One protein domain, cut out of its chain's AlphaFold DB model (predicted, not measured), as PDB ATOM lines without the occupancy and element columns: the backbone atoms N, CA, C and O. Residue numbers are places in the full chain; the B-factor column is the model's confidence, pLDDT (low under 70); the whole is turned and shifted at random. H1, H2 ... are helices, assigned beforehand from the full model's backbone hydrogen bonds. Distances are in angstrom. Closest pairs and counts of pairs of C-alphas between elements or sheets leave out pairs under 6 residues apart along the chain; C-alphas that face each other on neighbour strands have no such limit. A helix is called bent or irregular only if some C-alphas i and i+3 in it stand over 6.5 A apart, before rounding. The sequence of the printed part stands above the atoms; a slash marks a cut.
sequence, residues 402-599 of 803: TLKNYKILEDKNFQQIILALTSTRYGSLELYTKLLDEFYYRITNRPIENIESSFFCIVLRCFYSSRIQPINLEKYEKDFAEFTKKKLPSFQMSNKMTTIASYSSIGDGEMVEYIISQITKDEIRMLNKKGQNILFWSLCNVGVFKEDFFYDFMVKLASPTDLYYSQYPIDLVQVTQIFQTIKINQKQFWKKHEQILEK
ATOM      1  N   THR A 402     162.888 222.746 173.004       73.94
ATOM      2  CA  THR A 402     162.771 221.311 173.263       73.94
ATOM      3  C   THR A 402     163.280 220.975 174.661       73.94
ATOM      4  O   THR A 402     162.576 220.302 175.400       73.94
ATOM      5  N   LEU A 403     164.433 221.502 175.088       78.06
ATOM      6  CA  LEU A 403     164.961 221.297 176.444       78.06
ATOM      7  C   LEU A 403     164.003 221.770 177.546       78.06
ATOM      8  O   LEU A 403     164.011 221.193 178.634       78.06
ATOM      9  N   LYS A 404     163.194 222.802 177.288       76.44
ATOM     10  CA  LYS A 404     162.196 223.306 178.241       76.44
ATOM     11  C   LYS A 404     160.907 222.486 178.236       76.44
ATOM     12  O   LYS A 404     160.324 222.293 179.296       76.44
ATOM     13  N   ASN A 405     160.489 221.988 177.073       76.06
ATOM     14  CA  ASN A 405     159.138 221.456 176.872       76.06
ATOM     15  C   ASN A 405     159.070 219.945 176.595       76.06
ATOM     16  O   ASN A 405     157.974 219.407 176.498       76.06
ATOM     17  N   TYR A 406     160.194 219.226 176.485       81.75
ATOM     18  CA  TYR A 406     160.201 217.826 176.024       81.75
ATOM     19  C   TYR A 406     159.281 216.873 176.806       81.75
ATOM     20  O   TYR A 406     158.736 215.944 176.218       81.75
ATOM     21  N   LYS A 407     159.066 217.124 178.104       85.94
ATOM     22  CA  LYS A 407     158.206 216.301 178.972       85.94
ATOM     23  C   LYS A 407     156.715 216.409 178.649       85.94
ATOM     24  O   LYS A 407     155.980 215.455 178.864       85.94
ATOM     25  N   ILE A 408     156.271 217.558 178.141       83.56
ATOM     26  CA  ILE A 408     154.853 217.822 177.840       83.56
ATOM     27  C   ILE A 408     154.502 217.564 176.371       83.56
ATOM     28  O   ILE A 408     153.342 217.668 175.994       83.56
ATOM     29  N   LEU A 409     155.486 217.219 175.534       77.75
ATOM     30  CA  LEU A 409     155.238 216.915 174.128       77.75
ATOM     31  C   LEU A 409     154.386 215.653 173.983       77.75
ATOM     32  O   LEU A 409     154.635 214.642 174.641       77.75
ATOM     33  N   GLU A 410     153.434 215.678 173.057       84.38
ATOM     34  CA  GLU A 410     152.742 214.474 172.601       84.38
ATOM     35  C   GLU A 410     153.696 213.542 171.847       84.38
ATOM     36  O   GLU A 410     154.690 213.988 171.269       84.38
ATOM     37  N   ASP A 411     153.388 212.245 171.811       82.00
ATOM     38  CA  ASP A 411     154.260 211.223 171.212       82.00
ATOM     39  C   ASP A 411     154.582 211.518 169.737       82.00
ATOM     40  O   ASP A 411     155.732 211.386 169.313       82.00
ATOM     41  N   LYS A 412     153.606 212.023 168.970       78.94
ATOM     42  CA  LYS A 412     153.805 212.435 167.573       78.94
ATOM     43  C   LYS A 412     154.833 213.565 167.451       78.94
ATOM     44  O   LYS A 412     155.776 213.454 166.667       78.94
ATOM     45  N   ASN A 413     154.691 214.619 168.253       73.69
ATOM     46  CA  ASN A 413     155.590 215.778 168.234       73.69
ATOM     47  C   ASN A 413     156.981 215.412 168.768       73.69
ATOM     48  O   ASN A 413     158.000 215.821 168.211       73.69
ATOM     49  N   PHE A 414     157.035 214.573 169.802       82.25
ATOM     50  CA  PHE A 414     158.271 214.031 170.358       82.25
ATOM     51  C   PHE A 414     159.045 213.204 169.319       82.25
ATOM     52  O   PHE A 414     160.235 213.443 169.092       82.25
ATOM     53  N   GLN A 415     158.367 212.291 168.617       80.25
ATOM     54  CA  GLN A 415     158.945 211.514 167.520       80.25
ATOM     55  C   GLN A 415     159.448 212.411 166.387       80.25
ATOM     56  O   GLN A 415     160.554 212.200 165.889       80.25
ATOM     57  N   GLN A 416     158.656 213.400 165.966       69.00
ATOM     58  CA  GLN A 416     159.038 214.323 164.898       69.00
ATOM     59  C   GLN A 416     160.275 215.144 165.268       69.00
ATOM     60  O   GLN A 416     161.180 215.273 164.445       69.00
ATOM     61  N   ILE A 417     160.362 215.635 166.508       74.56
ATOM     62  CA  ILE A 417     161.529 216.370 167.002       74.56
ATOM     63  C   ILE A 417     162.771 215.477 167.004       74.56
ATOM     64  O   ILE A 417     163.808 215.877 166.476       74.56
ATOM     65  N   ILE A 418     162.679 214.252 167.523       77.88
ATOM     66  CA  ILE A 418     163.812 213.317 167.529       77.88
ATOM     67  C   ILE A 418     164.250 212.965 166.102       77.88
ATOM     68  O   ILE A 418     165.448 212.949 165.802       77.88
ATOM     69  N   LEU A 419     163.294 212.724 165.202       73.38
ATOM     70  CA  LEU A 419     163.570 212.454 163.794       73.38
ATOM     71  C   LEU A 419     164.247 213.652 163.119       73.38
ATOM     72  O   LEU A 419     165.202 213.464 162.363       73.38
ATOM     73  N   ALA A 420     163.791 214.871 163.408       64.25
ATOM     74  CA  ALA A 420     164.360 216.103 162.882       64.25
ATOM     75  C   ALA A 420     165.801 216.299 163.357       64.25
ATOM     76  O   ALA A 420     166.689 216.440 162.517       64.25
ATOM     77  N   LEU A 421     166.046 216.221 164.672       66.50
ATOM     78  CA  LEU A 421     167.383 216.323 165.269       66.50
ATOM     79  C   LEU A 421     168.335 215.281 164.666       66.50
ATOM     80  O   LEU A 421     169.460 215.601 164.280       66.50
ATOM     81  N   THR A 422     167.861 214.044 164.490       64.38
ATOM     82  CA  THR A 422     168.668 212.944 163.938       64.38
ATOM     83  C   THR A 422     168.959 213.133 162.448       64.38
ATOM     84  O   THR A 422     170.087 212.907 162.000       64.38
ATOM     85  N   SER A 423     167.978 213.602 161.674       56.16
ATOM     86  CA  SER A 423     168.115 213.830 160.228       56.16
ATOM     87  C   SER A 423     169.021 215.021 159.920       56.16
ATOM     88  O   SER A 423     169.888 214.933 159.047       56.16
ATOM     89  N   THR A 424     168.866 216.122 160.660       55.50
ATOM     90  CA  THR A 424     169.687 217.336 160.508       55.50
ATOM     91  C   THR A 424     171.018 217.234 161.235       55.50
ATOM     92  O   THR A 424     171.939 218.007 160.957       55.50
ATOM     93  N   ARG A 425     171.146 216.225 162.104       58.72
ATOM     94  CA  ARG A 425     172.330 215.918 162.908       58.72
ATOM     95  C   ARG A 425     172.678 217.082 163.839       58.72
ATOM     96  O   ARG A 425     173.852 217.382 164.043       58.72
ATOM     97  N   TYR A 426     171.655 217.751 164.357       62.75
ATOM     98  CA  TYR A 426     171.779 218.895 165.250       62.75
ATOM     99  C   TYR A 426     171.275 218.533 166.649       62.75
ATOM    100  O   TYR A 426     170.292 217.813 166.787       62.75
ATOM    101  N   GLY A 427     171.931 219.064 167.679       65.50
ATOM    102  CA  GLY A 427     171.547 218.938 169.086       65.50
ATOM    103  C   GLY A 427     172.768 218.736 169.980       65.50
ATOM    104  O   GLY A 427     173.803 218.245 169.529       65.50
ATOM    105  N   SER A 428     172.685 219.131 171.245       74.25
ATOM    106  CA  SER A 428     173.700 218.790 172.241       74.25
ATOM    107  C   SER A 428     173.543 217.353 172.734       74.25
ATOM    108  O   SER A 428     172.460 216.766 172.716       74.25
ATOM    109  N   LEU A 429     174.645 216.799 173.242       77.62
ATOM    110  CA  LEU A 429     174.640 215.526 173.961       77.62
ATOM    111  C   LEU A 429     173.663 215.546 175.150       77.62
ATOM    112  O   LEU A 429     172.995 214.552 175.418       77.62
ATOM    113  N   GLU A 430     173.546 216.691 175.829       83.62
ATOM    114  CA  GLU A 430     172.606 216.893 176.935       83.62
ATOM    115  C   GLU A 430     171.150 216.751 176.474       83.62
ATOM    116  O   GLU A 430     170.388 216.006 177.089       83.62
ATOM    117  N   LEU A 431     170.769 217.413 175.374       84.19
ATOM    118  CA  LEU A 431     169.427 217.300 174.802       84.19
ATOM    119  C   LEU A 431     169.104 215.849 174.432       84.19
ATOM    120  O   LEU A 431     168.060 215.338 174.827       84.19
ATOM    121  N   TYR A 432     170.009 215.173 173.724       85.69
ATOM    122  CA  TYR A 432     169.824 213.771 173.340       85.69
ATOM    123  C   TYR A 432     169.691 212.838 174.550       85.69
ATOM    124  O   TYR A 432     168.877 211.920 174.517       85.69
ATOM    125  N   THR A 433     170.437 213.095 175.626       86.75
ATOM    126  CA  THR A 433     170.349 212.325 176.880       86.75
ATOM    127  C   THR A 433     169.004 212.540 177.572       86.75
ATOM    128  O   THR A 433     168.333 211.569 177.897       86.75
ATOM    129  N   LYS A 434     168.534 213.788 177.684       89.69
ATOM    130  CA  LYS A 434     167.208 214.095 178.252       89.69
ATOM    131  C   LYS A 434     166.061 213.494 177.441       89.69
ATOM    132  O   LYS A 434     165.101 212.992 178.017       89.69
ATOM    133  N   LEU A 435     166.156 213.535 176.112       91.19
ATOM    134  CA  LEU A 435     165.172 212.907 175.232       91.19
ATOM    135  C   LEU A 435     165.197 211.379 175.364       91.19
ATOM    136  O   LEU A 435     164.139 210.762 175.331       91.19
ATOM    137  N   LEU A 436     166.369 210.761 175.533       93.50
ATOM    138  CA  LEU A 436     166.463 209.319 175.769       93.50
ATOM    139  C   LEU A 436     165.823 208.928 177.107       93.50
ATOM    140  O   LEU A 436     165.036 207.985 177.142       93.50
ATOM    141  N   ASP A 437     166.112 209.671 178.176       92.88
ATOM    142  CA  ASP A 437     165.530 209.434 179.502       92.88
ATOM    143  C   ASP A 437     164.000 209.589 179.483       92.88
ATOM    144  O   ASP A 437     163.283 208.763 180.043       92.88
ATOM    145  N   GLU A 438     163.485 210.614 178.798       94.38
ATOM    146  CA  GLU A 438     162.043 210.817 178.620       94.38
ATOM    147  C   GLU A 438     161.403 209.708 177.782       94.38
ATOM    148  O   GLU A 438     160.323 209.222 178.113       94.38
ATOM    149  N   PHE A 439     162.064 209.277 176.706       94.88
ATOM    150  CA  PHE A 439     161.587 208.161 175.896       94.88
ATOM    151  C   PHE A 439     161.499 206.879 176.726       94.88
ATOM    152  O   PHE A 439     160.461 206.218 176.711       94.88
ATOM    153  N   TYR A 440     162.548 206.570 177.496       95.00
ATOM    154  CA  TYR A 440     162.563 205.445 178.425       95.00
ATOM    155  C   TYR A 440     161.421 205.556 179.448       95.00
ATOM    156  O   TYR A 440     160.619 204.635 179.579       95.00
ATOM    157  N   TYR A 441     161.261 206.721 180.086       94.81
ATOM    158  CA  TYR A 441     160.169 206.978 181.027       94.81
ATOM    159  C   TYR A 441     158.784 206.714 180.414       94.81
ATOM    160  O   TYR A 441     157.937 206.086 181.053       94.81
ATOM    161  N   ARG A 442     158.546 207.162 179.173       93.19
ATOM    162  CA  ARG A 442     157.268 206.971 178.469       93.19
ATOM    163  C   ARG A 442     156.959 205.510 178.205       93.19
ATOM    164  O   ARG A 442     155.799 205.123 178.323       93.19
ATOM    165  N   ILE A 443     157.966 204.715 177.852       92.88
ATOM    166  CA  ILE A 443     157.739 203.304 177.540       92.88
ATOM    167  C   ILE A 443     157.588 202.434 178.790       92.88
ATOM    168  O   ILE A 443     156.901 201.418 178.730       92.88
ATOM    169  N   THR A 444     158.183 202.824 179.922       91.56
ATOM    170  CA  THR A 444     158.099 202.049 181.170       91.56
ATOM    171  C   THR A 444     156.886 202.398 182.026       91.56
ATOM    172  O   THR A 444     156.432 201.558 182.794       91.56
ATOM    173  N   ASN A 445     156.355 203.622 181.923       90.81
ATOM    174  CA  ASN A 445     155.249 204.102 182.770       90.81
ATOM    175  C   ASN A 445     153.887 204.118 182.066       90.81
ATOM    176  O   ASN A 445     152.934 204.714 182.569       90.81
ATOM    177  N   ARG A 446     153.772 203.485 180.898       88.19
ATOM    178  CA  ARG A 446     152.502 203.325 180.184       88.19
ATOM    179  C   ARG A 446     152.249 201.842 179.918       88.19
ATOM    180  O   ARG A 446     153.208 201.111 179.671       88.19
ATOM    181  N   PRO A 447     150.982 201.391 179.930       90.69
ATOM    182  CA  PRO A 447     150.634 200.058 179.453       90.69
ATOM    183  C   PRO A 447     151.199 199.832 178.053       90.69
ATOM    184  O   PRO A 447     151.122 200.724 177.200       90.69
ATOM    185  N   ILE A 448     151.772 198.649 177.819       90.12
ATOM    186  CA  ILE A 448     152.479 198.349 176.573       90.12
ATOM    187  C   ILE A 448     151.560 198.520 175.368       90.12
ATOM    188  O   ILE A 448     152.009 199.003 174.334       90.12
ATOM    189  N   GLU A 449     150.274 198.200 175.502       89.25
ATOM    190  CA  GLU A 449     149.234 198.318 174.481       89.25
ATOM    191  C   GLU A 449     149.047 199.764 174.004       89.25
ATOM    192  O   GLU A 449     148.857 199.980 172.809       89.25
ATOM    193  N   ASN A 450     149.206 200.742 174.901       91.56
ATOM    194  CA  ASN A 450     148.962 202.163 174.634       91.56
ATOM    195  C   ASN A 450     150.120 202.862 173.912       91.56
ATOM    196  O   ASN A 450     149.990 204.014 173.508       91.56
ATOM    197  N   ILE A 451     151.264 202.196 173.763       91.88
ATOM    198  CA  ILE A 451     152.419 202.748 173.052       91.88
ATOM    199  C   ILE A 451     152.295 202.384 171.575       91.88
ATOM    200  O   ILE A 451     152.263 201.203 171.221       91.88
ATOM    201  N   GLU A 452     152.248 203.379 170.692       93.00
ATOM    202  CA  GLU A 452     152.179 203.119 169.256       93.00
ATOM    203  C   GLU A 452     153.467 202.432 168.765       93.00
ATOM    204  O   GLU A 452     154.586 202.872 169.045       93.00
ATOM    205  N   SER A 453     153.332 201.340 168.006       92.44
ATOM    206  CA  SER A 453     154.486 200.589 167.494       92.44
ATOM    207  C   SER A 453     155.389 201.446 166.597       92.44
ATOM    208  O   SER A 453     156.608 201.285 166.628       92.44
ATOM    209  N   SER A 454     154.811 202.368 165.816       89.19
ATOM    210  CA  SER A 454     155.560 203.265 164.928       89.19
ATOM    211  C   SER A 454     156.425 204.252 165.727       89.19
ATOM    212  O   SER A 454     157.616 204.377 165.440       89.19
ATOM    213  N   PHE A 455     155.861 204.855 166.782       92.69
ATOM    214  CA  PHE A 455     156.542 205.743 167.722       92.69
ATOM    215  C   PHE A 455     157.775 205.076 168.321       92.69
ATOM    216  O   PHE A 455     158.891 205.572 168.153       92.69
ATOM    217  N   PHE A 456     157.589 203.904 168.936       95.12
ATOM    218  CA  PHE A 456     158.689 203.158 169.537       95.12
ATOM    219  C   PHE A 456     159.784 202.841 168.511       95.12
ATOM    220  O   PHE A 456     160.950 203.154 168.736       95.12
ATOM    221  N   CYS A 457     159.419 202.272 167.357       90.50
ATOM    222  CA  CYS A 457     160.392 201.839 166.353       90.50
ATOM    223  C   CYS A 457     161.184 203.010 165.759       90.50
ATOM    224  O   CYS A 457     162.394 202.897 165.551       90.50
ATOM    225  N   ILE A 458     160.516 204.130 165.466       81.88
ATOM    226  CA  ILE A 458     161.146 205.304 164.855       81.88
ATOM    227  C   ILE A 458     162.063 205.996 165.855       81.88
ATOM    228  O   ILE A 458     163.195 206.327 165.501       81.88
ATOM    229  N   VAL A 459     161.615 206.186 167.097       87.38
ATOM    230  CA  VAL A 459     162.432 206.824 168.133       87.38
ATOM    231  C   VAL A 459     163.630 205.945 168.499       87.38
ATOM    232  O   VAL A 459     164.756 206.444 168.519       87.38
ATOM    233  N   LEU A 460     163.430 204.631 168.662       91.44
ATOM    234  CA  LEU A 460     164.515 203.670 168.879       91.44
ATOM    235  C   LEU A 460     165.543 203.734 167.743       91.44
ATOM    236  O   LEU A 460     166.743 203.851 167.986       91.44
ATOM    237  N   ARG A 461     165.072 203.736 166.488       85.44
ATOM    238  CA  ARG A 461     165.945 203.898 165.321       85.44
ATOM    239  C   ARG A 461     166.722 205.196 165.379       85.44
ATOM    240  O   ARG A 461     167.908 205.199 165.059       85.44
ATOM    241  N   CYS A 462     166.077 206.294 165.746       82.00
ATOM    242  CA  CYS A 462     166.746 207.580 165.828       82.00
ATOM    243  C   CYS A 462     167.859 207.563 166.872       82.00
ATOM    244  O   CYS A 462     168.946 208.014 166.548       82.00
ATOM    245  N   PHE A 463     167.659 206.982 168.058       86.31
ATOM    246  CA  PHE A 463     168.735 206.883 169.050       86.31
ATOM    247  C   PHE A 463     169.864 205.946 168.612       86.31
ATOM    248  O   PHE A 463     171.028 206.325 168.711       86.31
ATOM    249  N   TYR A 464     169.540 204.774 168.062       81.19
ATOM    250  CA  TYR A 464     170.545 203.771 167.681       81.19
ATOM    251  C   TYR A 464     171.320 204.156 166.409       81.19
ATOM    252  O   TYR A 464     172.468 203.754 166.238       81.19
ATOM    253  N   SER A 465     170.721 204.968 165.532       69.12
ATOM    254  CA  SER A 465     171.379 205.528 164.337       69.12
ATOM    255  C   SER A 465     171.845 206.979 164.506       69.12
ATOM    256  O   SER A 465     172.442 207.546 163.581       69.12
ATOM    257  N   SER A 466     171.594 207.596 165.667       68.00
ATOM    258  CA  SER A 466     172.050 208.953 165.957       68.00
ATOM    259  C   SER A 466     173.568 208.979 165.999       68.00
ATOM    260  O   SER A 466     174.234 208.118 166.568       68.00
ATOM    261  N   ARG A 467     174.127 210.045 165.429       57.53
ATOM    262  CA  ARG A 467     175.565 210.332 165.500       57.53
ATOM    263  C   ARG A 467     175.980 210.890 166.855       57.53
ATOM    264  O   ARG A 467     177.163 210.885 167.175       57.53
ATOM    265  N   ILE A 468     175.015 211.411 167.608       60.38
ATOM    266  CA  ILE A 468     175.177 211.902 168.970       60.38
ATOM    267  C   ILE A 468     174.581 210.819 169.853       60.38
ATOM    268  O   ILE A 468     173.372 210.803 170.091       60.38
ATOM    269  N   GLN A 469     175.421 209.861 170.246       66.56
ATOM    270  CA  GLN A 469     174.990 208.800 171.144       66.56
ATOM    271  C   GLN A 469     174.773 209.398 172.535       66.56
ATOM    272  O   GLN A 469     175.709 209.990 173.078       66.56
ATOM    273  N   PRO A 470     173.556 209.305 173.093       71.88
ATOM    274  CA  PRO A 470     173.272 209.821 174.423       71.88
ATOM    275  C   PRO A 470     174.145 209.138 175.479       71.88
ATOM    276  O   PRO A 470     174.497 207.964 175.342       71.88
ATOM    277  N   ILE A 471     174.464 209.856 176.558       67.94
ATOM    278  CA  ILE A 471     175.167 209.253 177.694       67.94
ATOM    279  C   ILE A 471     174.238 208.178 178.282       67.94
ATOM    280  O   ILE A 471     173.074 208.462 178.547       67.94
ATOM    281  N   ASN A 472     174.752 206.962 178.499       74.94
ATOM    282  CA  ASN A 472     174.031 205.806 179.058       74.94
ATOM    283  C   ASN A 472     173.044 205.076 178.130       74.94
ATOM    284  O   ASN A 472     172.186 204.366 178.649       74.94
ATOM    285  N   LEU A 473     173.152 205.172 176.798       81.06
ATOM    286  CA  LEU A 473     172.327 204.337 175.905       81.06
ATOM    287  C   LEU A 473     172.382 202.845 176.290       81.06
ATOM    288  O   LEU A 473     171.335 202.234 176.487       81.06
ATOM    289  N   GLU A 474     173.591 202.333 176.543       82.25
ATOM    290  CA  GLU A 474     173.872 200.955 176.984       82.25
ATOM    291  C   GLU A 474     173.082 200.528 178.235       82.25
ATOM    292  O   GLU A 474     172.762 199.353 178.405       82.25
ATOM    293  N   LYS A 475     172.724 201.476 179.117       87.00
ATOM    294  CA  LYS A 475     171.935 201.192 180.325       87.00
ATOM    295  C   LYS A 475     170.526 200.708 179.978       87.00
ATOM    296  O   LYS A 475     169.997 199.868 180.697       87.00
ATOM    297  N   TYR A 476     169.931 201.243 178.911       89.88
ATOM    298  CA  TYR A 476     168.539 200.982 178.534       89.88
ATOM    299  C   TYR A 476     168.395 199.907 177.449       89.88
ATOM    300  O   TYR A 476     167.285 199.450 177.193       89.88
ATOM    301  N   GLU A 477     169.489 199.475 176.811       88.69
ATOM    302  CA  GLU A 477     169.448 198.528 175.684       88.69
ATOM    303  C   GLU A 477     168.754 197.207 176.036       88.69
ATOM    304  O   GLU A 477     167.941 196.714 175.252       88.69
ATOM    305  N   LYS A 478     169.009 196.661 177.233       90.56
ATOM    306  CA  LYS A 478     168.355 195.428 177.706       90.56
ATOM    307  C   LYS A 478     166.844 195.600 177.853       90.56
ATOM    308  O   LYS A 478     166.086 194.738 177.408       90.56
ATOM    309  N   ASP A 479     166.416 196.725 178.416       93.38
ATOM    310  CA  ASP A 479     165.002 197.018 178.645       93.38
ATOM    311  C   ASP A 479     164.280 197.285 177.318       93.38
ATOM    312  O   ASP A 479     163.171 196.794 177.096       93.38
ATOM    313  N   PHE A 480     164.926 197.990 176.380       95.31
ATOM    314  CA  PHE A 480     164.412 198.160 175.021       95.31
ATOM    315  C   PHE A 480     164.293 196.823 174.286       95.31
ATOM    316  O   PHE A 480     163.283 196.596 173.609       95.31
ATOM    317  N   ALA A 481     165.271 195.923 174.433       93.44
ATOM    318  CA  ALA A 481     165.218 194.586 173.853       93.44
ATOM    319  C   ALA A 481     164.049 193.780 174.433       93.44
ATOM    320  O   ALA A 481     163.272 193.198 173.673       93.44
ATOM    321  N   GLU A 482     163.850 193.795 175.752       94.56
ATOM    322  CA  GLU A 482     162.718 193.121 176.395       94.56
ATOM    323  C   GLU A 482     161.368 193.712 175.960       94.56
ATOM    324  O   GLU A 482     160.460 192.971 175.571       94.56
ATOM    325  N   PHE A 483     161.244 195.042 175.948       95.25
ATOM    326  CA  PHE A 483     160.051 195.734 175.460       95.25
ATOM    327  C   PHE A 483     159.745 195.353 174.008       95.25
ATOM    328  O   PHE A 483     158.609 195.019 173.662       95.25
ATOM    329  N   THR A 484     160.776 195.331 173.162       95.62
ATOM    330  CA  THR A 484     160.653 194.922 171.762       95.62
ATOM    331  C   THR A 484     160.147 193.489 171.666       95.62
ATOM    332  O   THR A 484     159.192 193.252 170.936       95.62
ATOM    333  N   LYS A 485     160.722 192.536 172.418       95.31
ATOM    334  CA  LYS A 485     160.280 191.128 172.413       95.31
ATOM    335  C   LYS A 485     158.791 190.996 172.747       95.31
ATOM    336  O   LYS A 485     158.100 190.237 172.072       95.31
ATOM    337  N   LYS A 486     158.295 191.768 173.721       94.31
ATOM    338  CA  LYS A 486     156.875 191.784 174.123       94.31
ATOM    339  C   LYS A 486     155.961 192.410 173.062       94.31
ATOM    340  O   LYS A 486     154.888 191.881 172.793       94.31
ATOM    341  N   LYS A 487     156.374 193.523 172.445       94.12
ATOM    342  CA  LYS A 487     155.564 194.287 171.475       94.12
ATOM    343  C   LYS A 487     155.632 193.712 170.051       94.12
ATOM    344  O   LYS A 487     154.728 193.958 169.253       94.12
ATOM    345  N   LEU A 488     156.660 192.923 169.730       94.31
ATOM    346  CA  LEU A 488     156.955 192.419 168.384       94.31
ATOM    347  C   LEU A 488     155.779 191.720 167.668       94.31
ATOM    348  O   LEU A 488     155.616 191.977 166.474       94.31
ATOM    349  N   PRO A 489     154.921 190.911 168.327       92.25
ATOM    350  CA  PRO A 489     153.749 190.319 167.671       92.25
ATOM    351  C   PRO A 489     152.771 191.359 167.104       92.25
ATOM    352  O   PRO A 489     152.103 191.101 166.109       92.25
ATOM    353  N   SER A 490     152.719 192.557 167.699       91.25
ATOM    354  CA  SER A 490     151.879 193.673 167.239       91.25
ATOM    355  C   SER A 490     152.540 194.536 166.155       91.25
ATOM    356  O   SER A 490     151.946 195.500 165.663       91.25
ATOM    357  N   PHE A 491     153.793 194.252 165.786       93.25
ATOM    358  CA  PHE A 491     154.500 195.045 164.789       93.25
ATOM    359  C   PHE A 491     154.043 194.690 163.380       93.25
ATOM    360  O   PHE A 491     154.214 193.570 162.903       93.25
ATOM    361  N   GLN A 492     153.576 195.710 162.664       90.81
ATOM    362  CA  GLN A 492     153.526 195.671 161.210       90.81
ATOM    363  C   GLN A 492     154.927 195.439 160.633       90.81
ATOM    364  O   GLN A 492     155.943 195.789 161.239       90.81
ATOM    365  N   MET A 493     154.991 194.906 159.417       87.56
ATOM    366  CA  MET A 493     156.258 194.580 158.763       87.56
ATOM    367  C   MET A 493     157.223 195.775 158.655       87.56
ATOM    368  O   MET A 493     158.426 195.633 158.867       87.56
ATOM    369  N   SER A 494     156.710 196.976 158.378       83.25
ATOM    370  CA  SER A 494     157.500 198.218 158.353       83.25
ATOM    371  C   SER A 494     158.194 198.504 159.692       83.25
ATOM    372  O   SER A 494     159.361 198.907 159.714       83.25
ATOM    373  N   ASN A 495     157.506 198.240 160.803       90.75
ATOM    374  CA  ASN A 495     158.020 198.390 162.162       90.75
ATOM    375  C   ASN A 495     159.052 197.303 162.482       90.75
ATOM    376  O   ASN A 495     160.126 197.630 162.989       90.75
ATOM    377  N   LYS A 496     158.810 196.043 162.083       90.50
ATOM    378  CA  LYS A 496     159.806 194.958 162.195       90.50
ATOM    379  C   LYS A 496     161.106 195.324 161.461       90.50
ATOM    380  O   LYS A 496     162.177 195.262 162.053       90.50
ATOM    381  N   MET A 497     161.017 195.797 160.213       85.38
ATOM    382  CA  MET A 497     162.187 196.214 159.420       85.38
ATOM    383  C   MET A 497     162.926 197.412 160.027       85.38
ATOM    384  O   MET A 497     164.154 197.439 160.050       85.38
ATOM    385  N   THR A 498     162.185 198.399 160.535       83.88
ATOM    386  CA  THR A 498     162.767 199.564 161.221       83.88
ATOM    387  C   THR A 498     163.521 199.131 162.476       83.88
ATOM    388  O   THR A 498     164.634 199.588 162.695       83.88
ATOM    389  N   THR A 499     162.958 198.197 163.240       89.94
ATOM    390  CA  THR A 499     163.556 197.649 164.462       89.94
ATOM    391  C   THR A 499     164.808 196.819 164.170       89.94
ATOM    392  O   THR A 499     165.823 196.994 164.837       89.94
ATOM    393  N   ILE A 500     164.780 195.976 163.130       86.19
ATOM    394  CA  ILE A 500     165.959 195.241 162.640       86.19
ATOM    395  C   ILE A 500     167.085 196.215 162.259       86.19
ATOM    396  O   ILE A 500     168.241 196.010 162.635       86.19
ATOM    397  N   ALA A 501     166.757 197.313 161.570       80.75
ATOM    398  CA  ALA A 501     167.731 198.349 161.234       80.75
ATOM    399  C   ALA A 501     168.311 199.041 162.483       80.75
ATOM    400  O   ALA A 501     169.490 199.389 162.503       80.75
ATOM    401  N   SER A 502     167.505 199.226 163.533       86.38
ATOM    402  CA  SER A 502     167.965 199.782 164.808       86.38
ATOM    403  C   SER A 502     168.984 198.862 165.476       86.38
ATOM    404  O   SER A 502     170.128 199.270 165.648       86.38
ATOM    405  N   TYR A 503     168.607 197.624 165.816       87.38
ATOM    406  CA  TYR A 503     169.488 196.700 166.551       87.38
ATOM    407  C   TYR A 503     170.743 196.338 165.766       87.38
ATOM    408  O   TYR A 503     171.830 196.247 166.335       87.38
ATOM    409  N   SER A 504     170.634 196.241 164.439       80.31
ATOM    410  CA  SER A 504     171.826 196.060 163.618       80.31
ATOM    411  C   SER A 504     172.785 197.242 163.710       80.31
ATOM    412  O   SER A 504     173.986 197.009 163.703       80.31
ATOM    413  N   SER A 505     172.309 198.484 163.862       74.81
ATOM    414  CA  SER A 505     173.171 199.676 163.973       74.81
ATOM    415  C   SER A 505     174.064 199.669 165.221       74.81
ATOM    416  O   SER A 505     175.155 200.234 165.175       74.81
ATOM    417  N   ILE A 506     173.636 199.008 166.302       77.31
ATOM    418  CA  ILE A 506     174.431 198.828 167.531       77.31
ATOM    419  C   ILE A 506     175.149 197.470 167.594       77.31
ATOM    420  O   ILE A 506     175.841 197.183 168.564       77.31
ATOM    421  N   GLY A 507     175.023 196.638 166.555       71.31
ATOM    422  CA  GLY A 507     175.687 195.334 166.483       71.31
ATOM    423  C   GLY A 507     175.018 194.220 167.297       71.31
ATOM    424  O   GLY A 507     175.647 193.188 167.518       71.31
ATOM    425  N   ASP A 508     173.762 194.388 167.720       80.81
ATOM    426  CA  ASP A 508     173.022 193.372 168.478       80.81
ATOM    427  C   ASP A 508     172.483 192.277 167.539       80.81
ATOM    428  O   ASP A 508     171.343 192.307 167.061       80.81
ATOM    429  N   GLY A 509     173.355 191.316 167.223       79.62
ATOM    430  CA  GLY A 509     173.036 190.189 166.349       79.62
ATOM    431  C   GLY A 509     171.981 189.244 166.920       79.62
ATOM    432  O   GLY A 509     171.165 188.730 166.155       79.62
ATOM    433  N   GLU A 510     171.938 189.067 168.242       87.12
ATOM    434  CA  GLU A 510     170.968 188.189 168.905       87.12
ATOM    435  C   GLU A 510     169.544 188.720 168.739       87.12
ATOM    436  O   GLU A 510     168.630 187.971 168.384       87.12
ATOM    437  N   MET A 511     169.345 190.026 168.938       91.38
ATOM    438  CA  MET A 511     168.029 190.629 168.776       91.38
ATOM    439  C   MET A 511     167.606 190.694 167.306       91.38
ATOM    440  O   MET A 511     166.438 190.449 166.992       91.38
ATOM    441  N   VAL A 512     168.541 190.960 166.387       86.88
ATOM    442  CA  VAL A 512     168.270 190.884 164.941       86.88
ATOM    443  C   VAL A 512     167.840 189.471 164.545       86.88
ATOM    444  O   VAL A 512     166.820 189.315 163.869       86.88
ATOM    445  N   GLU A 513     168.556 188.438 164.991       85.00
ATOM    446  CA  GLU A 513     168.196 187.049 164.708       85.00
ATOM    447  C   GLU A 513     166.838 186.675 165.315       85.00
ATOM    448  O   GLU A 513     166.007 186.058 164.637       85.00
ATOM    449  N   TYR A 514     166.581 187.099 166.555       92.12
ATOM    450  CA  TYR A 514     165.299 186.897 167.217       92.12
ATOM    451  C   TYR A 514     164.158 187.511 166.407       92.12
ATOM    452  O   TYR A 514     163.204 186.805 166.083       92.12
ATOM    453  N   ILE A 515     164.253 188.786 166.010       91.31
ATOM    454  CA  ILE A 515     163.188 189.445 165.243       91.31
ATOM    455  C   ILE A 515     162.953 188.716 163.922       91.31
ATOM    456  O   ILE A 515     161.806 188.447 163.575       91.31
ATOM    457  N   ILE A 516     164.021 188.354 163.209       86.88
ATOM    458  CA  ILE A 516     163.930 187.656 161.920       86.88
ATOM    459  C   ILE A 516     163.289 186.275 162.074       86.88
ATOM    460  O   ILE A 516     162.523 185.872 161.204       86.88
ATOM    461  N   SER A 517     163.528 185.573 163.187       87.31
ATOM    462  CA  SER A 517     162.866 184.291 163.471       87.31
ATOM    463  C   SER A 517     161.338 184.404 163.591       87.31
ATOM    464  O   SER A 517     160.636 183.423 163.362       87.31
ATOM    465  N   GLN A 518     160.825 185.601 163.906       88.25
ATOM    466  CA  GLN A 518     159.396 185.920 164.011       88.25
ATOM    467  C   GLN A 518     158.806 186.458 162.693       88.25
ATOM    468  O   GLN A 518     157.690 186.989 162.671       88.25
ATOM    469  N   ILE A 519     159.564 186.385 161.597       85.56
ATOM    470  CA  ILE A 519     159.113 186.748 160.257       85.56
ATOM    471  C   ILE A 519     159.054 185.478 159.415       85.56
ATOM    472  O   ILE A 519     160.048 184.775 159.229       85.56
ATOM    473  N   THR A 520     157.876 185.183 158.882       83.44
ATOM    474  CA  THR A 520     157.674 184.028 158.007       83.44
ATOM    475  C   THR A 520     158.403 184.207 156.671       83.44
ATOM    476  O   THR A 520     158.648 185.322 156.202       83.44
ATOM    477  N   LYS A 521     158.730 183.096 155.999       77.69
ATOM    478  CA  LYS A 521     159.364 183.146 154.668       77.69
ATOM    479  C   LYS A 521     158.510 183.917 153.651       77.69
ATOM    480  O   LYS A 521     159.064 184.619 152.807       77.69
ATOM    481  N   ASP A 522     157.185 183.824 153.742       77.75
ATOM    482  CA  ASP A 522     156.271 184.514 152.826       77.75
ATOM    483  C   ASP A 522     156.183 186.016 153.109       77.75
ATOM    484  O   ASP A 522     156.269 186.814 152.179       77.75
ATOM    485  N   GLU A 523     156.158 186.420 154.379       83.56
ATOM    486  CA  GLU A 523     156.292 187.822 154.785       83.56
ATOM    487  C   GLU A 523     157.559 188.468 154.192       83.56
ATOM    488  O   GLU A 523     157.508 189.573 153.648       83.56
ATOM    489  N   ILE A 524     158.693 187.762 154.222       74.94
ATOM    490  CA  ILE A 524     159.959 188.237 153.638       74.94
ATOM    491  C   ILE A 524     159.850 188.321 152.112       74.94
ATOM    492  O   ILE A 524     160.299 189.297 151.508       74.94
ATOM    493  N   ARG A 525     159.217 187.335 151.463       70.81
ATOM    494  CA  ARG A 525     158.981 187.355 150.009       70.81
ATOM    495  C   ARG A 525     158.108 188.533 149.573       70.81
ATOM    496  O   ARG A 525     158.301 189.021 148.463       70.81
ATOM    497  N   MET A 526     157.203 188.995 150.435       76.81
ATOM    498  CA  MET A 526     156.327 190.146 150.197       76.81
ATOM    499  C   MET A 526     156.982 191.503 150.490       76.81
ATOM    500  O   MET A 526     156.399 192.540 150.163       76.81
ATOM    501  N   LEU A 527     158.184 191.539 151.080       72.56
ATOM    502  CA  LEU A 527     158.912 192.794 151.264       72.56
ATOM    503  C   LEU A 527     159.162 193.460 149.910       72.56
ATOM    504  O   LEU A 527     159.652 192.835 148.970       72.56
ATOM    505  N   ASN A 528     158.895 194.763 149.828       68.81
ATOM    506  CA  ASN A 528     159.341 195.554 148.689       68.81
ATOM    507  C   ASN A 528     160.883 195.613 148.645       68.81
ATOM    508  O   ASN A 528     161.557 195.344 149.643       68.81
ATOM    509  N   LYS A 529     161.452 196.021 147.501       64.62
ATOM    510  CA  LYS A 529     162.916 196.114 147.314       64.62
ATOM    511  C   LYS A 529     163.608 196.889 148.451       64.62
ATOM    512  O   LYS A 529     164.677 196.502 148.900       64.62
ATOM    513  N   LYS A 530     162.979 197.949 148.979       64.25
ATOM    514  CA  LYS A 530     163.522 198.741 150.097       64.25
ATOM    515  C   LYS A 530     163.612 197.933 151.397       64.25
ATOM    516  O   LYS A 530     164.654 197.954 152.040       64.25
ATOM    517  N   GLY A 531     162.546 197.232 151.783       71.56
ATOM    518  CA  GLY A 531     162.524 196.376 152.974       71.56
ATOM    519  C   GLY A 531     163.490 195.200 152.855       71.56
ATOM    520  O   GLY A 531     164.220 194.911 153.796       71.56
ATOM    521  N   GLN A 532     163.566 194.602 151.664       70.50
ATOM    522  CA  GLN A 532     164.560 193.591 151.319       70.50
ATOM    523  C   GLN A 532     165.987 194.111 151.566       70.50
ATOM    524  O   GLN A 532     166.746 193.502 152.315       70.50
ATOM    525  N   ASN A 533     166.335 195.276 151.016       65.31
ATOM    526  CA  ASN A 533     167.669 195.859 151.179       65.31
ATOM    527  C   ASN A 533     168.009 196.186 152.637       65.31
ATOM    528  O   ASN A 533     169.129 195.932 153.068       65.31
ATOM    529  N   ILE A 534     167.049 196.721 153.402       69.75
ATOM    530  CA  ILE A 534     167.232 197.001 154.834       69.75
ATOM    531  C   ILE A 534     167.544 195.712 155.591       69.75
ATOM    532  O   ILE A 534     168.485 195.683 156.382       69.75
ATOM    533  N   LEU A 535     166.780 194.649 155.338       77.00
ATOM    534  CA  LEU A 535     166.964 193.354 155.985       77.00
ATOM    535  C   LEU A 535     168.347 192.769 155.691       77.00
ATOM    536  O   LEU A 535     169.063 192.363 156.601       77.00
ATOM    537  N   PHE A 536     168.749 192.793 154.427       72.44
ATOM    538  CA  PHE A 536     170.045 192.289 153.997       72.44
ATOM    539  C   PHE A 536     171.225 193.089 154.530       72.44
ATOM    540  O   PHE A 536     172.183 192.501 155.030       72.44
ATOM    541  N   TRP A 537     171.138 194.420 154.489       71.06
ATOM    542  CA  TRP A 537     172.129 195.288 155.118       71.06
ATOM    543  C   TRP A 537     172.248 194.990 156.614       71.06
ATOM    544  O   TRP A 537     173.356 194.823 157.115       71.06
ATOM    545  N   SER A 538     171.116 194.851 157.307       75.62
ATOM    546  CA  SER A 538     171.091 194.610 158.751       75.62
ATOM    547  C   SER A 538     171.761 193.286 159.109       75.62
ATOM    548  O   SER A 538     172.588 193.258 160.014       75.62
ATOM    549  N   LEU A 539     171.470 192.217 158.357       72.00
ATOM    550  CA  LEU A 539     172.106 190.902 158.503       72.00
ATOM    551  C   LEU A 539     173.616 190.955 158.253       72.00
ATOM    552  O   LEU A 539     174.390 190.416 159.043       72.00
ATOM    553  N   CYS A 540     174.040 191.655 157.198       65.06
ATOM    554  CA  CYS A 540     175.459 191.872 156.928       65.06
ATOM    555  C   CYS A 540     176.130 192.662 158.060       65.06
ATOM    556  O   CYS A 540     177.266 192.365 158.417       65.06
ATOM    557  N   ASN A 541     175.456 193.652 158.646       64.81
ATOM    558  CA  ASN A 541     176.061 194.475 159.690       64.81
ATOM    559  C   ASN A 541     176.326 193.686 160.982       64.81
ATOM    560  O   ASN A 541     177.352 193.896 161.621       64.81
ATOM    561  N   VAL A 542     175.437 192.753 161.340       67.00
ATOM    562  CA  VAL A 542     175.597 191.911 162.541       67.00
ATOM    563  C   VAL A 542     176.310 190.582 162.285       67.00
ATOM    564  O   VAL A 542     176.576 189.837 163.223       67.00
ATOM    565  N   GLY A 543     176.613 190.254 161.027       62.72
ATOM    566  CA  GLY A 543     177.249 188.986 160.662       62.72
ATOM    567  C   GLY A 543     176.367 187.751 160.887       62.72
ATOM    568  O   GLY A 543     176.888 186.643 160.990       62.72
ATOM    569  N   VAL A 544     175.044 187.921 160.964       65.56
ATOM    570  CA  VAL A 544     174.091 186.811 161.084       65.56
ATOM    571  C   VAL A 544     173.777 186.323 159.674       65.56
ATOM    572  O   VAL A 544     173.132 187.021 158.895       65.56
ATOM    573  N   PHE A 545     174.224 185.118 159.331       63.78
ATOM    574  CA  PHE A 545     173.988 184.535 158.012       63.78
ATOM    575  C   PHE A 545     173.289 183.184 158.149       63.78
ATOM    576  O   PHE A 545     173.929 182.157 158.361       63.78
ATOM    577  N   LYS A 546     171.961 183.162 157.998       61.78
ATOM    578  CA  LYS A 546     171.256 181.903 157.721       61.78
ATOM    579  C   LYS A 546     171.482 181.572 156.247       61.78
ATOM    580  O   LYS A 546     171.032 182.323 155.387       61.78
ATOM    581  N   GLU A 547     172.218 180.493 155.977       56.84
ATOM    582  CA  GLU A 547     172.737 180.101 154.652       56.84
ATOM    583  C   GLU A 547     171.634 180.120 153.571       56.84
ATOM    584  O   GLU A 547     171.743 180.855 152.586       56.84
ATOM    585  N   ASP A 548     170.502 179.458 153.837       59.22
ATOM    586  CA  ASP A 548     169.329 179.425 152.945       59.22
ATOM    587  C   ASP A 548     168.710 180.811 152.704       59.22
ATOM    588  O   ASP A 548     168.237 181.131 151.614       59.22
ATOM    589  N   PHE A 549     168.705 181.651 153.739       61.28
ATOM    590  CA  PHE A 549     168.089 182.973 153.709       61.28
ATOM    591  C   PHE A 549     168.908 183.959 152.874       61.28
ATOM    592  O   PHE A 549     168.370 184.718 152.067       61.28
ATOM    593  N   PHE A 550     170.226 183.934 153.071       58.44
ATOM    594  CA  PHE A 550     171.168 184.776 152.351       58.44
ATOM    595  C   PHE A 550     171.206 184.399 150.867       58.44
ATOM    596  O   PHE A 550     171.155 185.280 150.012       58.44
ATOM    597  N   TYR A 551     171.209 183.101 150.549       58.81
ATOM    598  CA  TYR A 551     171.209 182.617 149.168       58.81
ATOM    599  C   TYR A 551     169.956 183.049 148.386       58.81
ATOM    600  O   TYR A 551     170.080 183.672 147.328       58.81
ATOM    601  N   ASP A 552     168.756 182.817 148.933       60.09
ATOM    602  CA  ASP A 552     167.482 183.225 148.311       60.09
ATOM    603  C   ASP A 552     167.413 184.739 148.056       60.09
ATOM    604  O   ASP A 552     166.828 185.205 147.070       60.09
ATOM    605  N   PHE A 553     168.015 185.519 148.952       62.28
ATOM    606  CA  PHE A 553     168.076 186.966 148.850       62.28
ATOM    607  C   PHE A 553     169.050 187.430 147.760       62.28
ATOM    608  O   PHE A 553     168.699 188.251 146.908       62.28
ATOM    609  N   MET A 554     170.257 186.859 147.744       56.84
ATOM    610  CA  MET A 554     171.290 187.175 146.761       56.84
ATOM    611  C   MET A 554     170.852 186.846 145.338       56.84
ATOM    612  O   MET A 554     171.060 187.657 144.439       56.84
ATOM    613  N   VAL A 555     170.191 185.704 145.131       56.53
ATOM    614  CA  VAL A 555     169.665 185.294 143.819       56.53
ATOM    615  C   VAL A 555     168.622 186.292 143.292       56.53
ATOM    616  O   VAL A 555     168.585 186.556 142.092       56.53
ATOM    617  N   LYS A 556     167.818 186.909 144.168       56.22
ATOM    618  CA  LYS A 556     166.827 187.934 143.787       56.22
ATOM    619  C   LYS A 556     167.430 189.315 143.535       56.22
ATOM    620  O   LYS A 556     166.916 190.047 142.692       56.22
ATOM    621  N   LEU A 557     168.509 189.673 144.235       52.09
ATOM    622  CA  LEU A 557     169.255 190.906 143.965       52.09
ATOM    623  C   LEU A 557     170.224 190.786 142.777       52.09
ATOM    624  O   LEU A 557     170.672 191.807 142.266       52.09
ATOM    625  N   ALA A 558     170.532 189.574 142.304       46.81
ATOM    626  CA  ALA A 558     171.568 189.299 141.301       46.81
ATOM    627  C   ALA A 558     171.297 189.826 139.875       46.81
ATOM    628  O   ALA A 558     172.073 189.525 138.970       46.81
ATOM    629  N   SER A 559     170.241 190.610 139.642       50.09
ATOM    630  CA  SER A 559     170.077 191.383 138.406       50.09
ATOM    631  C   SER A 559     170.706 192.771 138.610       50.09
ATOM    632  O   SER A 559     170.124 193.611 139.302       50.09
ATOM    633  N   PRO A 560     171.873 193.064 137.999       49.50
ATOM    634  CA  PRO A 560     172.518 194.381 138.088       49.50
ATOM    635  C   PRO A 560     171.586 195.511 137.629       49.50
ATOM    636  O   PRO A 560     171.616 196.626 138.146       49.50
ATOM    637  N   THR A 561     170.711 195.192 136.676       45.97
ATOM    638  CA  THR A 561     169.623 196.029 136.169       45.97
ATOM    639  C   THR A 561     168.588 196.363 137.244       45.97
ATOM    640  O   THR A 561     168.196 197.520 137.376       45.97
ATOM    641  N   ASP A 562     168.172 195.398 138.062       48.75
ATOM    642  CA  ASP A 562     167.156 195.613 139.099       48.75
ATOM    643  C   ASP A 562     167.626 196.490 140.258       48.75
ATOM    644  O   ASP A 562     166.789 197.133 140.905       48.75
ATOM    645  N   LEU A 563     168.940 196.516 140.485       47.31
ATOM    646  CA  LEU A 563     169.633 197.361 141.455       47.31
ATOM    647  C   LEU A 563     169.846 198.795 140.944       47.31
ATOM    648  O   LEU A 563     169.840 199.735 141.735       47.31
ATOM    649  N   TYR A 564     169.989 198.973 139.626       40.59
ATOM    650  CA  TYR A 564     170.172 200.280 138.986       40.59
ATOM    651  C   TYR A 564     168.844 201.024 138.742       40.59
ATOM    652  O   TYR A 564     168.806 202.252 138.783       40.59
ATOM    653  N   TYR A 565     167.746 200.288 138.517       38.97
ATOM    654  CA  TYR A 565     166.409 200.839 138.233       38.97
ATOM    655  C   TYR A 565     165.448 200.862 139.437       38.97
ATOM    656  O   TYR A 565     164.265 201.168 139.271       38.97
ATOM    657  N   SER A 566     165.892 200.548 140.661       41.66
ATOM    658  CA  SER A 566     165.023 200.699 141.833       41.66
ATOM    659  C   SER A 566     164.745 202.186 142.111       41.66
ATOM    660  O   SER A 566     165.660 203.003 142.143       41.66
ATOM    661  N   GLN A 567     163.473 202.549 142.351       31.39
ATOM    662  CA  GLN A 567     163.034 203.927 142.676       31.39
ATOM    663  C   GLN A 567     163.783 204.557 143.863       31.39
ATOM    664  O   GLN A 567     163.834 205.775 144.002       31.39
ATOM    665  N   TYR A 568     164.376 203.714 144.701       36.22
ATOM    666  CA  TYR A 568     165.388 204.074 145.673       36.22
ATOM    667  C   TYR A 568     166.625 203.288 145.251       36.22
ATOM    668  O   TYR A 568     166.605 202.068 145.447       36.22
ATOM    669  N   PRO A 569     167.651 203.889 144.617       41.50
ATOM    670  CA  PRO A 569     168.917 203.184 144.453       41.50
ATOM    671  C   PRO A 569     169.296 202.661 145.837       41.50
ATOM    672  O   PRO A 569     169.115 203.390 146.821       41.50
ATOM    673  N   ILE A 570     169.748 201.404 145.946       44.66
ATOM    674  CA  ILE A 570     170.425 200.998 147.184       44.66
ATOM    675  C   ILE A 570     171.437 202.100 147.442       44.66
ATOM    676  O   ILE A 570     172.172 202.457 146.516       44.66
ATOM    677  N   ASP A 571     171.393 202.706 148.633       51.78
ATOM    678  CA  ASP A 571     172.393 203.699 148.986       51.78
ATOM    679  C   ASP A 571     173.727 203.019 148.700       51.78
ATOM    680  O   ASP A 571     174.011 201.949 149.237       51.78
ATOM    681  N   LEU A 572     174.480 203.526 147.730       48.47
ATOM    682  CA  LEU A 572     175.642 202.810 147.214       48.47
ATOM    683  C   LEU A 572     176.673 202.611 148.351       48.47
ATOM    684  O   LEU A 572     177.477 201.680 148.315       48.47
ATOM    685  N   VAL A 573     176.569 203.425 149.415       47.75
ATOM    686  CA  VAL A 573     177.194 203.250 150.736       47.75
ATOM    687  C   VAL A 573     176.844 201.902 151.387       47.75
ATOM    688  O   VAL A 573     177.723 201.230 151.914       47.75
ATOM    689  N   GLN A 574     175.585 201.474 151.351       52.16
ATOM    690  CA  GLN A 574     175.118 200.207 151.922       52.16
ATOM    691  C   GLN A 574     175.641 199.011 151.121       52.16
ATOM    692  O   GLN A 574     176.152 198.073 151.726       52.16
ATOM    693  N   VAL A 575     175.616 199.068 149.779       51.59
ATOM    694  CA  VAL A 575     176.229 198.028 148.914       51.59
ATOM    695  C   VAL A 575     177.723 197.877 149.216       51.59
ATOM    696  O   VAL A 575     178.256 196.770 149.244       51.59
ATOM    697  N   THR A 576     178.388 198.997 149.501       52.81
ATOM    698  CA  THR A 576     179.800 199.033 149.893       52.81
ATOM    699  C   THR A 576     180.043 198.331 151.231       52.81
ATOM    700  O   THR A 576     180.968 197.533 151.342       52.81
ATOM    701  N   GLN A 577     179.224 198.606 152.248       53.72
ATOM    702  CA  GLN A 577     179.354 197.984 153.572       53.72
ATOM    703  C   GLN A 577     179.075 196.480 153.523       53.72
ATOM    704  O   GLN A 577     179.823 195.698 154.101       53.72
ATOM    705  N   ILE A 578     178.058 196.073 152.759       55.75
ATOM    706  CA  ILE A 578     177.750 194.668 152.472       55.75
ATOM    707  C   ILE A 578     178.984 193.960 151.899       55.75
ATOM    708  O   ILE A 578     179.376 192.899 152.379       55.75
ATOM    709  N   PHE A 579     179.639 194.567 150.907       58.31
ATOM    710  CA  PHE A 579     180.836 193.999 150.294       58.31
ATOM    711  C   PHE A 579     182.014 193.881 151.269       58.31
ATOM    712  O   PHE A 579     182.695 192.857 151.299       58.31
ATOM    713  N   GLN A 580     182.234 194.903 152.102       55.94
ATOM    714  CA  GLN A 580     183.268 194.884 153.140       55.94
ATOM    715  C   GLN A 580     183.040 193.742 154.137       55.94
ATOM    716  O   GLN A 580     183.978 193.007 154.444       55.94
ATOM    717  N   THR A 581     181.799 193.542 154.587       54.44
ATOM    718  CA  THR A 581     181.432 192.419 155.456       54.44
ATOM    719  C   THR A 581     181.701 191.075 154.777       54.44
ATOM    720  O   THR A 581     182.300 190.193 155.394       54.44
ATOM    721  N   ILE A 582     181.308 190.914 153.508       54.62
ATOM    722  CA  ILE A 582     181.526 189.676 152.742       54.62
ATOM    723  C   ILE A 582     183.028 189.358 152.624       54.62
ATOM    724  O   ILE A 582     183.430 188.226 152.893       54.62
ATOM    725  N   LYS A 583     183.866 190.357 152.303       55.94
ATOM    726  CA  LYS A 583     185.337 190.230 152.213       55.94
ATOM    727  C   LYS A 583     185.996 189.885 153.551       55.94
ATOM    728  O   LYS A 583     186.926 189.085 153.586       55.94
ATOM    729  N   ILE A 584     185.546 190.485 154.656       54.47
ATOM    730  CA  ILE A 584     186.121 190.242 155.991       54.47
ATOM    731  C   ILE A 584     185.766 188.833 156.491       54.47
ATOM    732  O   ILE A 584     186.617 188.150 157.058       54.47
ATOM    733  N   ASN A 585     184.544 188.366 156.224       51.44
ATOM    734  CA  ASN A 585     184.038 187.074 156.700       51.44
ATOM    735  C   ASN A 585     184.271 185.913 155.706       51.44
ATOM    736  O   ASN A 585     183.763 184.805 155.900       51.44
ATOM    737  N   GLN A 586     185.082 186.140 154.661       53.31
ATOM    738  CA  GLN A 586     185.224 185.252 153.501       53.31
ATOM    739  C   GLN A 586     185.688 183.820 153.864       53.31
ATOM    740  O   GLN A 586     185.273 182.848 153.240       53.31
ATOM    741  N   LYS A 587     186.499 183.654 154.922       50.34
ATOM    742  CA  LYS A 587     187.106 182.355 155.287       50.34
ATOM    743  C   LYS A 587     186.169 181.339 155.953       50.34
ATOM    744  O   LYS A 587     186.482 180.150 155.920       50.34
ATOM    745  N   GLN A 588     185.076 181.772 156.581       50.06
ATOM    746  CA  GLN A 588     184.164 180.871 157.307       50.06
ATOM    747  C   GLN A 588     182.889 180.545 156.523       50.06
ATOM    748  O   GLN A 588     182.356 179.454 156.686       50.06
ATOM    749  N   PHE A 589     182.431 181.449 155.654       47.72
ATOM    750  CA  PHE A 589     181.123 181.334 155.002       47.72
ATOM    751  C   PHE A 589     181.156 180.626 153.631       47.72
ATOM    752  O   PHE A 589     180.212 179.930 153.279       47.72
ATOM    753  N   TRP A 590     182.240 180.744 152.852       48.56
ATOM    754  CA  TRP A 590     182.210 180.403 151.414       48.56
ATOM    755  C   TRP A 590     182.713 179.010 151.026       48.56
ATOM    756  O   TRP A 590     182.530 178.602 149.882       48.56
ATOM    757  N   LYS A 591     183.238 178.222 151.975       51.25
ATOM    758  CA  LYS A 591     183.778 176.867 151.720       51.25
ATOM    759  C   LYS A 591     182.785 175.869 151.091       51.25
ATOM    760  O   LYS A 591     183.201 174.786 150.697       51.25
ATOM    761  N   LYS A 592     181.486 176.188 151.024       47.38
ATOM    762  CA  LYS A 592     180.423 175.304 150.513       47.38
ATOM    763  C   LYS A 592     179.804 175.727 149.168       47.38
ATOM    764  O   LYS A 592     179.157 174.897 148.537       47.38
ATOM    765  N   HIS A 593     179.998 176.969 148.701       51.97
ATOM    766  CA  HIS A 593     179.225 177.558 147.581       51.97
ATOM    767  C   HIS A 593     180.092 178.285 146.517       51.97
ATOM    768  O   HIS A 593     179.639 179.190 145.817       51.97
ATOM    769  N   GLU A 594     181.344 177.846 146.377       43.31
ATOM    770  CA  GLU A 594     182.542 178.632 146.023       43.31
ATOM    771  C   GLU A 594     182.763 179.051 144.544       43.31
ATOM    772  O   GLU A 594     183.832 179.558 144.242       43.31
ATOM    773  N   GLN A 595     181.858 178.851 143.566       48.22
ATOM    774  CA  GLN A 595     182.287 179.026 142.148       48.22
ATOM    775  C   GLN A 595     181.492 179.956 141.224       48.22
ATOM    776  O   GLN A 595     182.073 180.458 140.263       48.22
ATOM    777  N   ILE A 596     180.205 180.241 141.459       43.94
ATOM    778  CA  ILE A 596     179.397 180.988 140.459       43.94
ATOM    779  C   ILE A 596     178.819 182.298 141.007       43.94
ATOM    780  O   ILE A 596     178.740 183.284 140.270       43.94
ATOM    781  N   LEU A 597     178.446 182.339 142.290       46.88
ATOM    782  CA  LEU A 597     177.878 183.540 142.910       46.88
ATOM    783  C   LEU A 597     178.960 184.560 143.299       46.88
ATOM    784  O   LEU A 597     178.739 185.761 143.161       46.88
ATOM    785  N   GLU A 598     180.124 184.069 143.738       54.28
ATOM    786  CA  GLU A 598     181.199 184.874 144.327       54.28
ATOM    787  C   GLU A 598     181.726 185.912 143.335       54.28
ATOM    788  O   GLU A 598     181.681 187.102 143.618       54.28
ATOM    789  N   LYS A 599     182.069 185.494 142.110       58.41
ATOM    790  CA  LYS A 599     182.662 186.396 141.116       58.41
ATOM    791  C   LYS A 599     181.704 187.483 140.620       58.41
ATOM    792  O   LYS A 599     182.078 188.643 140.570       58.41
TER     793      LYS A 599
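What this domain is: This is residues 402 to 599 of the 803 residues of the protein "RAP domain protein" of Tetrahymena thermophila (strain SB210) (UniProt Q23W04). The chain runs to and fro through helices stacked in a long, curved double row: H2, H4, H6, H9 and H12 follow one another in one row, each touching the next, and H1, H3, H5 and H7 make the other. H2 to H6 form an up-and-down bundle, each helix running against the one before it, while the end with H10 to H13 is more loosely built. The printed part has 198 residues with thirteen named helices, H1 to H13 along the chain, and no named strand; the class is all helix. It is compact, with a radius of gyration of the C-alphas of 18.2 A, and elongated, spanning 60 by 32 by 32 A.

How they stand to each other: H1, residues 402 to 408, touches residues 431 to 438 alone of H3, residues 429 to 444; the closest C-alphas, Leu 403 and Leu 431, are 6.2 A apart. H2, residues 411 to 424, touches H4, residues 453 to 465, at a shallow tilt of 27 degrees, the same way, with C-alphas 415 and 459 closest at 5.9 A. H4 touches H6, residues 493 to 505, with C-alphas 461 and 502 closest at 4.6 A. H5, residues 473 to 490, only just touches H7, residues 509 to 517, with 3 pairs of C-alphas within 8 A, through its residues 481 to 488 alone; C-alphas 481 and 511 are closest at 7.0 A. H6 and H7 form a hairpin, opposite ways at a shallow tilt of 16 degrees, with C-alphas 500 and 512 closest at 5.4 A. The hub is H9, residues 529 to 542, which touches four helices: H6, H7, H10, residues 547 to 557, and H12, residues 572 to 584. Its closest C-alphas to H6 are 538 and 504, 5.1 A apart; to H12, through residues 537 to 541 alone, 540 and 578, 5.7 A apart. H8, residues 521 to 525, is near H10; H11, residues 560 to 564, and H13, residues 586 to 589, touch no helix. O i to N i+4 pairs are within hydrogen-bond range throughout H2, H3, H4, H6, H7, H8, H9, H11 and H12, against 10 of 14 in H5, 6 of 7 in H10 and 1 of 3 in H1, where 2 of 4 O i to N i+3 pairs are; H13 is too short for an O i to N i+4 pair.

Where its parts are: H1 begins at C-alpha 402, (162.771, 221.311, 173.263), and H13 ends at C-alpha 589, (181.123, 181.334, 155.002). H5 measures 24.6 A, H3 22.5 A and H9 20.3 A from first to last C-alpha. H5 has a kink of 40 degrees near residue 480. H1 and H5 are irregular: C-alphas 404 and 407 are 8.1 A apart, and C-alphas 486 and 489 are 7.3 A apart.

The domain as a whole: The two C-alphas farthest apart, Lys 404 and Gln 595, are 60.6 A apart. The printed part has no cut and no long link. Mean pLDDT of the printed part is 73.1; 80 residues are under 70, among them 540 to 599.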